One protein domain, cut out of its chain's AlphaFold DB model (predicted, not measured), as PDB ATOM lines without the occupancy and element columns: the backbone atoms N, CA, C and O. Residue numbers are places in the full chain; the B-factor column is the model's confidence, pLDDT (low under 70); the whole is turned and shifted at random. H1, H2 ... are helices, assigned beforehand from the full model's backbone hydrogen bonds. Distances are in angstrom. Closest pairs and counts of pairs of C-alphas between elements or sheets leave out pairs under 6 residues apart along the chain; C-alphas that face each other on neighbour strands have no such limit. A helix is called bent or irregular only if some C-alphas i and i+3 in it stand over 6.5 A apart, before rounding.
ATOM      1  N   GLU A 163      -5.043  33.831 -23.547       59.44
ATOM      2  CA  GLU A 163      -5.924  34.620 -22.662       59.44
ATOM      3  C   GLU A 163      -5.164  35.633 -21.794       59.44
ATOM      4  O   GLU A 163      -5.583  36.787 -21.684       59.44
ATOM      5  N   ALA A 164      -4.005  35.245 -21.251       58.75
ATOM      6  CA  ALA A 164      -3.151  36.145 -20.471       58.75
ATOM      7  C   ALA A 164      -2.604  37.314 -21.312       58.75
ATOM      8  O   ALA A 164      -2.350  38.400 -20.792       58.75
ATOM      9  N   ASN A 165      -2.466  37.123 -22.624       73.12
ATOM     10  CA  ASN A 165      -1.959  38.137 -23.542       73.12
ATOM     11  C   ASN A 165      -3.064  39.021 -24.134       73.12
ATOM     12  O   ASN A 165      -2.771  40.135 -24.569       73.12
ATOM     13  N   VAL A 166      -4.332  38.590 -24.104       82.12
ATOM     14  CA  VAL A 166      -5.465  39.395 -24.595       82.12
ATOM     15  C   VAL A 166      -5.576  40.707 -23.818       82.12
ATOM     16  O   VAL A 166      -5.698  41.776 -24.422       82.12
ATOM     17  N   GLY A 167      -5.491  40.653 -22.485       79.44
ATOM     18  CA  GLY A 167      -5.544  41.848 -21.641       79.44
ATOM     19  C   GLY A 167      -4.413  42.831 -21.921       79.44
ATOM     20  O   GLY A 167      -4.648  44.033 -22.049       79.44
ATOM     21  N   LEU A 168      -3.197  42.310 -22.096       82.38
ATOM     22  CA  LEU A 168      -2.009  43.115 -22.363       82.38
ATOM     23  C   LEU A 168      -2.041  43.743 -23.765       82.38
ATOM     24  O   LEU A 168      -1.767  44.930 -23.926       82.38
ATOM     25  N   ALA A 169      -2.432  42.978 -24.787       84.56
ATOM     26  CA  ALA A 169      -2.576  43.478 -26.151       84.56
ATOM     27  C   ALA A 169      -3.643  44.579 -26.235       84.56
ATOM     28  O   ALA A 169      -3.440  45.603 -26.895       84.56
ATOM     29  N   ARG A 170      -4.760  44.411 -25.516       86.56
ATOM     30  CA  ARG A 170      -5.825  45.418 -25.443       86.56
ATOM     31  C   ARG A 170      -5.373  46.682 -24.720       86.56
ATOM     32  O   ARG A 170      -5.682  47.774 -25.192       86.56
ATOM     33  N   TRP A 171      -4.594  46.542 -23.647       86.19
ATOM     34  CA  TRP A 171      -3.913  47.659 -22.997       86.19
ATOM     35  C   TRP A 171      -3.008  48.412 -23.976       86.19
ATOM     36  O   TRP A 171      -3.190  49.610 -24.173       86.19
ATOM     37  N   HIS A 172      -2.092  47.721 -24.659       84.81
ATOM     38  CA  HIS A 172      -1.179  48.347 -25.622       84.81
ATOM     39  C   HIS A 172      -1.922  49.061 -26.755       84.81
ATOM     40  O   HIS A 172      -1.559  50.182 -27.123       84.81
ATOM     41  N   SER A 173      -2.985  48.449 -27.280       87.19
ATOM     42  CA  SER A 173      -3.830  49.064 -28.305       87.19
ATOM     43  C   SER A 173      -4.529  50.316 -27.782       87.19
ATOM     44  O   SER A 173      -4.517  51.343 -28.461       87.19
ATOM     45  N   TRP A 174      -5.103  50.257 -26.577       90.62
ATOM     46  CA  TRP A 174      -5.756  51.404 -25.948       90.62
ATOM     47  C   TRP A 174      -4.763  52.543 -25.712       90.62
ATOM     48  O   TRP A 174      -5.028  53.664 -26.132       90.62
ATOM     49  N   VAL A 175      -3.585  52.259 -25.147       84.44
ATOM     50  CA  VAL A 175      -2.541  53.271 -24.931       84.44
ATOM     51  C   VAL A 175      -2.099  53.895 -26.255       84.44
ATOM     52  O   VAL A 175      -2.038  55.116 -26.377       84.44
ATOM     53  N   THR A 176      -1.866  53.077 -27.284       83.50
ATOM     54  CA  THR A 176      -1.508  53.564 -28.627       83.50
ATOM     55  C   THR A 176      -2.600  54.464 -29.206       83.50
ATOM     56  O   THR A 176      -2.300  55.455 -29.872       83.50
ATOM     57  N   GLN A 177      -3.869  54.143 -28.955       83.00
ATOM     58  CA  GLN A 177      -5.003  54.954 -29.385       83.00
ATOM     59  C   GLN A 177      -5.091  56.274 -28.607       83.00
ATOM     60  O   GLN A 177      -5.326  57.307 -29.227       83.00
ATOM     61  N   GLN A 178      -4.828  56.278 -27.295       81.44
ATOM     62  CA  GLN A 178      -4.756  57.514 -26.503       81.44
ATOM     63  C   GLN A 178      -3.641  58.442 -27.007       81.44
ATOM     64  O   GLN A 178      -3.878  59.636 -27.194       81.44
ATOM     65  N   VAL A 179      -2.463  57.887 -27.325       78.38
ATOM     66  CA  VAL A 179      -1.345  58.635 -27.929       78.38
ATOM     67  C   VAL A 179      -1.737  59.215 -29.287       78.38
ATOM     68  O   VAL A 179      -1.523  60.398 -29.539       78.38
ATOM     69  N   LYS A 180      -2.341  58.402 -30.164       80.19
ATOM     70  CA  LYS A 180      -2.775  58.832 -31.504       80.19
ATOM     71  C   LYS A 180      -3.847  59.918 -31.460       80.19
ATOM     72  O   LYS A 180      -3.842  60.800 -32.312       80.19
ATOM     73  N   ASN A 181      -4.743  59.864 -30.477       80.81
ATOM     74  CA  ASN A 181      -5.844  60.814 -30.344       80.81
ATOM     75  C   ASN A 181      -5.408  62.166 -29.757       80.81
ATOM     76  O   ASN A 181      -6.243  63.059 -29.632       80.81
ATOM     77  N   GLY A 182      -4.131  62.337 -29.391       64.56
ATOM     78  CA  GLY A 182      -3.611  63.612 -28.894       64.56
ATOM     79  C   GLY A 182      -4.269  64.074 -27.592       64.56
ATOM     80  O   GLY A 182      -4.221  65.262 -27.275       64.56
ATOM     81  N   ILE A 183      -4.890  63.156 -26.840       60.25
ATOM     82  CA  ILE A 183      -5.528  63.455 -25.556       60.25
ATOM     83  C   ILE A 183      -4.402  63.673 -24.541       60.25
ATOM     84  O   ILE A 183      -3.929  62.743 -23.899       60.25
ATOM     85  N   ASN A 184      -3.938  64.923 -24.475       50.72
ATOM     86  CA  ASN A 184      -2.960  65.481 -23.546       50.72
ATOM     87  C   ASN A 184      -1.731  64.594 -23.289       50.72
ATOM     88  O   ASN A 184      -1.662  63.881 -22.287       50.72
ATOM     89  N   GLY A 185      -0.685  64.777 -24.100       49.50
ATOM     90  CA  GLY A 185       0.665  64.237 -23.866       49.50
ATOM     91  C   GLY A 185       1.334  64.639 -22.535       49.50
ATOM     92  O   GLY A 185       2.496  64.321 -22.336       49.50
ATOM     93  N   ASN A 186       0.611  65.305 -21.625       49.28
ATOM     94  CA  ASN A 186       1.034  65.602 -20.254       49.28
ATOM     95  C   ASN A 186       0.435  64.649 -19.202       49.28
ATOM     96  O   ASN A 186       0.887  64.658 -18.062       49.28
ATOM     97  N   THR A 187      -0.621  63.886 -19.519       47.31
ATOM     98  CA  THR A 187      -1.355  63.088 -18.510       47.31
ATOM     99  C   THR A 187      -0.992  61.607 -18.551       47.31
ATOM    100  O   THR A 187      -1.043  60.934 -17.522       47.31
ATOM    101  N   ILE A 188      -0.581  61.111 -19.716       50.25
ATOM    102  CA  ILE A 188       0.009  59.786 -19.865       50.25
ATOM    103  C   ILE A 188       1.444  60.027 -20.317       50.25
ATOM    104  O   ILE A 188       1.701  60.206 -21.506       50.25
ATOM    105  N   ASP A 189       2.353  60.134 -19.346       45.06
ATOM    106  CA  ASP A 189       3.784  60.302 -19.596       45.06
ATOM    107  C   ASP A 189       4.328  58.992 -20.177       45.06
ATOM    108  O   ASP A 189       4.784  58.090 -19.478       45.06
ATOM    109  N   LEU A 198       6.710  50.605 -22.359       69.25
ATOM    110  CA  LEU A 198       5.581  51.406 -21.889       69.25
ATOM    111  C   LEU A 198       5.478  51.309 -20.363       69.25
ATOM    112  O   LEU A 198       5.152  50.250 -19.818       69.25
ATOM    113  N   GLU A 199       5.796  52.404 -19.679       77.12
ATOM    114  CA  GLU A 199       5.699  52.466 -18.231       77.12
ATOM    115  C   GLU A 199       4.228  52.534 -17.825       77.12
ATOM    116  O   GLU A 199       3.483  53.426 -18.238       77.12
ATOM    117  N   ILE A 200       3.797  51.581 -17.001       79.81
ATOM    118  CA  ILE A 200       2.463  51.613 -16.420       79.81
ATOM    119  C   ILE A 200       2.517  52.556 -15.220       79.81
ATOM    120  O   ILE A 200       3.086  52.245 -14.174       79.81
ATOM    121  N   THR A 201       1.900  53.723 -15.361       79.81
ATOM    122  CA  THR A 201       1.697  54.648 -14.242       79.81
ATOM    123  C   THR A 201       0.345  54.379 -13.575       79.81
ATOM    124  O   THR A 201      -0.601  53.978 -14.265       79.81
ATOM    125  N   PRO A 202       0.181  54.657 -12.266       75.50
ATOM    126  CA  PRO A 202      -1.114  54.527 -11.595       75.50
ATOM    127  C   PRO A 202      -2.237  55.295 -12.308       75.50
ATOM    128  O   PRO A 202      -3.352  54.796 -12.428       75.50
ATOM    129  N   THR A 203      -1.931  56.479 -12.847       79.38
ATOM    130  CA  THR A 203      -2.881  57.303 -13.607       79.38
ATOM    131  C   THR A 203      -3.345  56.603 -14.882       79.38
ATOM    132  O   THR A 203      -4.549  56.506 -15.119       79.38
ATOM    133  N   SER A 204      -2.413  56.063 -15.676       80.44
ATOM    134  CA  SER A 204      -2.752  55.323 -16.900       80.44
ATOM    135  C   SER A 204      -3.602  54.084 -16.601       80.44
ATOM    136  O   SER A 204      -4.542  53.778 -17.334       80.44
ATOM    137  N   LEU A 205      -3.313  53.397 -15.490       82.50
ATOM    138  CA  LEU A 205      -4.021  52.191 -15.073       82.50
ATOM    139  C   LEU A 205      -5.472  52.491 -14.686       82.50
ATOM    140  O   LEU A 205      -6.382  51.774 -15.099       82.50
ATOM    141  N   ILE A 206      -5.696  53.574 -13.937       82.31
ATOM    142  CA  ILE A 206      -7.039  54.042 -13.570       82.31
ATOM    143  C   ILE A 206      -7.831  54.434 -14.821       82.31
ATOM    144  O   ILE A 206      -8.981  54.026 -14.971       82.31
ATOM    145  N   GLN A 207      -7.215  55.162 -15.752       85.00
ATOM    146  CA  GLN A 207      -7.885  55.566 -16.990       85.00
ATOM    147  C   GLN A 207      -8.300  54.364 -17.846       85.00
ATOM    148  O   GLN A 207      -9.410  54.338 -18.372       85.00
ATOM    149  N   TYR A 208      -7.457  53.339 -17.955       86.69
ATOM    150  CA  TYR A 208      -7.813  52.104 -18.654       86.69
ATOM    151  C   TYR A 208      -8.924  51.322 -17.951       86.69
ATOM    152  O   TYR A 208      -9.817  50.783 -18.608       86.69
ATOM    153  N   LEU A 209      -8.892  51.264 -16.616       85.69
ATOM    154  CA  LEU A 209      -9.959  50.659 -15.825       85.69
ATOM    155  C   LEU A 209     -11.305  51.319 -16.133       85.69
ATOM    156  O   LEU A 209     -12.279  50.627 -16.425       85.69
ATOM    157  N   GLU A 210     -11.347  52.650 -16.123       85.50
ATOM    158  CA  GLU A 210     -12.564  53.422 -16.382       85.50
ATOM    159  C   GLU A 210     -13.021  53.353 -17.843       85.50
ATOM    160  O   GLU A 210     -14.220  53.235 -18.100       85.50
ATOM    161  N   ALA A 211     -12.087  53.399 -18.795       85.38
ATOM    162  CA  ALA A 211     -12.400  53.471 -20.219       85.38
ATOM    163  C   ALA A 211     -12.672  52.105 -20.866       85.38
ATOM    164  O   ALA A 211     -13.401  52.038 -21.853       85.38
ATOM    165  N   VAL A 212     -12.081  51.023 -20.352       87.50
ATOM    166  CA  VAL A 212     -12.113  49.703 -21.003       87.50
ATOM    167  C   VAL A 212     -12.706  48.639 -20.089       87.50
ATOM    168  O   VAL A 212     -13.669  47.979 -20.474       87.50
ATOM    169  N   VAL A 213     -12.172  48.471 -18.879       85.75
ATOM    170  CA  VAL A 213     -12.533  47.329 -18.020       85.75
ATOM    171  C   VAL A 213     -13.946  47.473 -17.446       85.75
ATOM    172  O   VAL A 213     -14.756  46.560 -17.595       85.75
ATOM    173  N   LEU A 214     -14.282  48.626 -16.857       82.25
ATOM    174  CA  LEU A 214     -15.600  48.861 -16.254       82.25
ATOM    175  C   LEU A 214     -16.752  48.806 -17.278       82.25
ATOM    176  O   LEU A 214     -17.781  48.198 -16.971       82.25
ATOM    177  N   PRO A 215     -16.636  49.381 -18.494       85.44
ATOM    178  CA  PRO A 215     -17.657  49.208 -19.525       85.44
ATOM    179  C   PRO A 215     -17.845  47.747 -19.952       85.44
ATOM    180  O   PRO A 215     -18.984  47.309 -20.108       85.44
ATOM    181  N   LEU A 216     -16.760  46.973 -20.088       83.38
ATOM    182  CA  LEU A 216     -16.835  45.544 -20.429       83.38
ATOM    183  C   LEU A 216     -17.512  44.724 -19.328       83.38
ATOM    184  O   LEU A 216     -18.309  43.832 -19.620       83.38
ATOM    185  N   GLU A 217     -17.236  45.043 -18.067       81.62
ATOM    186  CA  GLU A 217     -17.873  44.398 -16.921       81.62
ATOM    187  C   GLU A 217     -19.378  44.710 -16.863       81.62
ATOM    188  O   GLU A 217     -20.196  43.804 -16.684       81.62
ATOM    189  N   ARG A 218     -19.768  45.969 -17.114       81.56
ATOM    190  CA  ARG A 218     -21.182  46.378 -17.210       81.56
ATOM    191  C   ARG A 218     -21.910  45.716 -18.381       81.56
ATOM    192  O   ARG A 218     -23.044  45.281 -18.221       81.56
ATOM    193  N   ALA A 219     -21.276  45.612 -19.547       79.25
ATOM    194  CA  ALA A 219     -21.866  44.929 -20.700       79.25
ATOM    195  C   ALA A 219     -22.059  43.427 -20.425       79.25
ATOM    196  O   ALA A 219     -23.086  42.844 -20.778       79.25
ATOM    197  N   SER A 220     -21.100  42.814 -19.729       75.69
ATOM    198  CA  SER A 220     -21.160  41.399 -19.356       75.69
ATOM    199  C   SER A 220     -22.279  41.118 -18.345       75.69
ATOM    200  O   SER A 220     -22.989  40.122 -18.489       75.69
ATOM    201  N   SER A 221     -22.504  42.006 -17.368       69.69
ATOM    202  CA  SER A 221     -23.586  41.852 -16.383       69.69
ATOM    203  C   SER A 221     -24.981  42.084 -16.977       69.69
ATOM    204  O   SER A 221     -25.915  41.339 -16.664       69.69
ATOM    205  N   LEU A 222     -25.121  43.029 -17.912       65.69
ATOM    206  CA  LEU A 222     -26.383  43.288 -18.621       65.69
ATOM    207  C   LEU A 222     -26.822  42.110 -19.509       65.69
ATOM    208  O   LEU A 222     -28.014  41.857 -19.641       65.69
ATOM    209  N   SER A 223     -25.887  41.312 -20.034       56.94
ATOM    210  CA  SER A 223     -26.221  40.113 -20.827       56.94
ATOM    211  C   SER A 223     -26.911  38.995 -20.028       56.94
ATOM    212  O   SER A 223     -27.470  38.064 -20.605       56.94
ATOM    213  N   ILE A 248     -12.081  40.890 -15.211       79.06
ATOM    214  CA  ILE A 248     -10.947  41.288 -14.378       79.06
ATOM    215  C   ILE A 248      -9.744  40.351 -14.587       79.06
ATOM    216  O   ILE A 248      -8.625  40.822 -14.790       79.06
ATOM    217  N   GLU A 249      -9.948  39.035 -14.572       78.56
ATOM    218  CA  GLU A 249      -8.880  38.059 -14.809       78.56
ATOM    219  C   GLU A 249      -8.308  38.131 -16.223       78.56
ATOM    220  O   GLU A 249      -7.090  38.071 -16.370       78.56
ATOM    221  N   THR A 250      -9.145  38.304 -17.245       83.62
ATOM    222  CA  THR A 250      -8.684  38.319 -18.640       83.62
ATOM    223  C   THR A 250      -8.017  39.645 -19.016       83.62
ATOM    224  O   THR A 250      -7.004  39.651 -19.711       83.62
ATOM    225  N   TYR A 251      -8.563  40.785 -18.569       81.94
ATOM    226  CA  TYR A 251      -8.153  42.101 -19.078       81.94
ATOM    227  C   TYR A 251      -7.341  42.953 -18.105       81.94
ATOM    228  O   TYR A 251      -6.570  43.798 -18.563       81.94
ATOM    229  N   LEU A 252      -7.497  42.763 -16.791       85.06
ATOM    230  CA  LEU A 252      -6.829  43.593 -15.785       85.06
ATOM    231  C   LEU A 252      -5.626  42.890 -15.151       85.06
ATOM    232  O   LEU A 252      -4.566  43.499 -14.999       85.06
ATOM    233  N   LYS A 253      -5.767  41.611 -14.795       85.75
ATOM    234  CA  LYS A 253      -4.725  40.845 -14.096       85.75
ATOM    235  C   LYS A 253      -3.368  40.846 -14.821       85.75
ATOM    236  O   LYS A 253      -2.374  41.091 -14.137       85.75
ATOM    237  N   PRO A 254      -3.282  40.675 -16.157       85.00
ATOM    238  CA  PRO A 254      -1.995  40.720 -16.854       85.00
ATOM    239  C   PRO A 254      -1.318  42.098 -16.780       85.00
ATOM    240  O   PRO A 254      -0.105  42.195 -16.610       85.00
ATOM    241  N   VAL A 255      -2.105  43.177 -16.846       82.81
ATOM    242  CA  VAL A 255      -1.601  44.559 -16.761       82.81
ATOM    243  C   VAL A 255      -1.073  44.851 -15.355       82.81
ATOM    244  O   VAL A 255       0.006  45.421 -15.203       82.81
ATOM    245  N   LEU A 256      -1.789  44.404 -14.318       83.69
ATOM    246  CA  LEU A 256      -1.343  44.529 -12.928       83.69
ATOM    247  C   LEU A 256      -0.057  43.742 -12.655       83.69
ATOM    248  O   LEU A 256       0.823  44.242 -11.959       83.69
ATOM    249  N   GLN A 257       0.079  42.541 -13.221       86.88
ATOM    250  CA  GLN A 257       1.305  41.746 -13.106       86.88
ATOM    251  C   GLN A 257       2.500  42.447 -13.762       86.88
ATOM    252  O   GLN A 257       3.579  42.502 -13.170       86.88
ATOM    253  N   LEU A 258       2.304  43.032 -14.949       84.44
ATOM    254  CA  LEU A 258       3.345  43.814 -15.616       84.44
ATOM    255  C   LEU A 258       3.735  45.048 -14.791       84.44
ATOM    256  O   LEU A 258       4.924  45.322 -14.625       84.44
ATOM    257  N   TRP A 259       2.755  45.755 -14.224       85.94
ATOM    258  CA  TRP A 259       3.002  46.908 -13.359       85.94
ATOM    259  C   TRP A 259       3.798  46.527 -12.107       85.94
ATOM    260  O   TRP A 259       4.811  47.155 -11.798       85.94
ATOM    261  N   GLN A 260       3.409  45.443 -11.432       84.94
ATOM    262  CA  GLN A 260       4.119  44.927 -10.263       84.94
ATOM    263  C   GLN A 260       5.581  44.587 -10.589       84.94
ATOM    264  O   GLN A 260       6.481  44.938  -9.825       84.94
ATOM    265  N   HIS A 261       5.830  43.956 -11.741       82.56
ATOM    266  CA  HIS A 261       7.182  43.641 -12.197       82.56
ATOM    267  C   HIS A 261       8.007  44.911 -12.482       82.56
ATOM    268  O   HIS A 261       9.175  44.991 -12.100       82.56
ATOM    269  N   GLN A 262       7.402  45.938 -13.092       82.50
ATOM    270  CA  GLN A 262       8.057  47.234 -13.311       82.50
ATOM    271  C   GLN A 262       8.409  47.932 -11.988       82.50
ATOM    272  O   GLN A 262       9.521  48.443 -11.847       82.50
ATOM    273  N   CYS A 263       7.513  47.910 -10.996       77.25
ATOM    274  CA  CYS A 263       7.776  48.477  -9.672       77.25
ATOM    275  C   CYS A 263       8.946  47.778  -8.966       77.25
ATOM    276  O   CYS A 263       9.848  48.455  -8.472       77.25
ATOM    277  N   GLN A 264       8.976  46.442  -8.976       77.50
ATOM    278  CA  GLN A 264      10.066  45.663  -8.376       77.50
ATOM    279  C   GLN A 264      11.415  45.942  -9.051       77.50
ATOM    280  O   GLN A 264      12.438  46.080  -8.379       77.50
ATOM    281  N   HIS A 265      11.423  46.076 -10.379       77.88
ATOM    282  CA  HIS A 265      12.640  46.400 -11.118       77.88
ATOM    283  C   HIS A 265      13.166  47.805 -10.783       77.88
ATOM    284  O   HIS A 265      14.367  47.979 -10.571       77.88
ATOM    285  N   LYS A 266      12.278  48.803 -10.667       79.06
ATOM    286  CA  LYS A 266      12.650  50.173 -10.273       79.06
ATOM    287  C   LYS A 266      13.188  50.250  -8.848       79.06
ATOM    288  O   LYS A 266      14.156  50.967  -8.609       79.06
ATOM    289  N   GLU A 267      12.601  49.502  -7.918       75.00
ATOM    290  CA  GLU A 267      13.100  49.413  -6.544       75.00
ATOM    291  C   GLU A 267      14.511  48.805  -6.506       75.00
ATOM    292  O   GLU A 267      15.409  49.362  -5.874       75.00
ATOM    293  N   GLY A 268      14.747  47.732  -7.269       77.38
ATOM    294  CA  GLY A 268      16.077  47.136  -7.425       77.38
ATOM    295  C   GLY A 268      17.107  48.102  -8.022       77.38
ATOM    296  O   GLY A 268      18.230  48.193  -7.520       77.38
ATOM    297  N   GLN A 269      16.724  48.874  -9.043       81.19
ATOM    298  CA  GLN A 269      17.587  49.901  -9.635       81.19
ATOM    299  C   GLN A 269      17.887  51.048  -8.663       81.19
ATOM    300  O   GLN A 269      19.044  51.446  -8.548       81.19
ATOM    301  N   GLN A 270      16.891  51.542  -7.917       78.38
ATOM    302  CA  GLN A 270      17.105  52.584  -6.907       78.38
ATOM    303  C   GLN A 270      18.027  52.114  -5.783       78.38
ATOM    304  O   GLN A 270      18.898  52.872  -5.354       78.38
ATOM    305  N   LEU A 271      17.878  50.872  -5.320       75.94
ATOM    306  CA  LEU A 271      18.771  50.295  -4.315       75.94
ATOM    307  C   LEU A 271      20.203  50.175  -4.848       75.94
ATOM    308  O   LEU A 271      21.144  50.553  -4.151       75.94
ATOM    309  N   GLN A 272      20.375  49.733  -6.095       84.19
ATOM    310  CA  GLN A 272      21.690  49.623  -6.726       84.19
ATOM    311  C   GLN A 272      22.342  50.995  -6.975       84.19
ATOM    312  O   GLN A 272      23.554  51.153  -6.809       84.19
ATOM    313  N   GLU A 273      21.558  52.010  -7.338       82.31
ATOM    314  CA  GLU A 273      22.039  53.381  -7.501       82.31
ATOM    315  C   GLU A 273      22.393  54.021  -6.151       82.31
ATOM    316  O   GLU A 273      23.451  54.642  -6.018       82.31
ATOM    317  N   GLN A 274      21.586  53.786  -5.114       80.38
ATOM    318  CA  GLN A 274      21.894  54.208  -3.749       80.38
ATOM    319  C   GLN A 274      23.160  53.518  -3.217       80.38
ATOM    320  O   GLN A 274      23.972  54.156  -2.544       80.38
TER     321      GLN A 274
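AT A GLANCE: This is residues 163 to 189, 198 to 223 and 248 to 274 of the 632 residues of an uncharacterized protein of Linnemannia elongata AG-77 (UniProt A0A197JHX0). The long helix H3 and the bent helix H2 run nearly side by side over a short stretch, where H2a is near the first part of H3, and reach out to opposite ends. H1 stands crosswise to them, making a corner with H3 near the first residues of both and passing close to H2a. Residues 264 to 274 of H3 stick out at one end of the longest axis and residues 218 to 223 at the other. The 80 printed residues hold three named helices, H1, H2, H3 in chain order, and no named strand; the class is all helix. The whole is loose, with a radius of gyration of the C-alphas of 14.5 A, and elongated, spanning 53 by 29 by 17 A.

HOW THE PARTS SIT: H3, residues 248 to 274, touches H1, residues 163 to 180, through residues 250 to 255 of H3 and 163 to 171 of H1 alone. Their closest C-alphas, Gly 167 and Tyr 251, are 3.7 A apart, and their lines are about perpendicular at 74 degrees. H2, residues 202 to 222, was assigned as one helix by its hydrogen bonds but is bent: C-alphas 211 and 214 are 6.9 A apart, and its arms H2a, residues 202 to 211, and H2b, residues 214 to 222, stand at a shallow tilt of 32 degrees. H2a is close to H3 but not clearly touching, the closest C-alphas, Leu 209 and Leu 252, being 7.7 A apart; they run opposite ways at a shallow tilt of 9 degrees. H2a is also close to H1 but not clearly touching, with the closest C-alphas, Trp 171 and Tyr 208, 7.3 A apart, about perpendicular at 83 degrees. H2b is apart from H1, and only just apart from H3, at 8.0 A. In H2a and H2b every O i to N i+4 pair is within hydrogen-bond range; in H1 12 of 14 are and in H3 20 of 23.

IN THESE COORDINATES: H3 is 36.9 A long and ends at C-alpha 274, (21.894, 54.208, -3.749); it is irregular, but only just, with C-alphas 251 and 254 6.7 A apart. H1 is 26.0 A long from C-alpha 163 at (-5.924, 34.620, -22.662). H2a measures 14.2 A and H2b 12.4 A.

THE WHOLE: The two C-alphas farthest apart, of Ser 223 and Gln 274, are 53.0 A apart. Residues 190 to 197 and 224 to 247 are not printed; the gaps from C-alpha 189 to 198 and from 223 to 248 are 9.4 A and 16.6 A. The mean pLDDT of the printed part is 77.7, with residues 163 to 164, 182 to 189, 198 and 221 to 223 under 70.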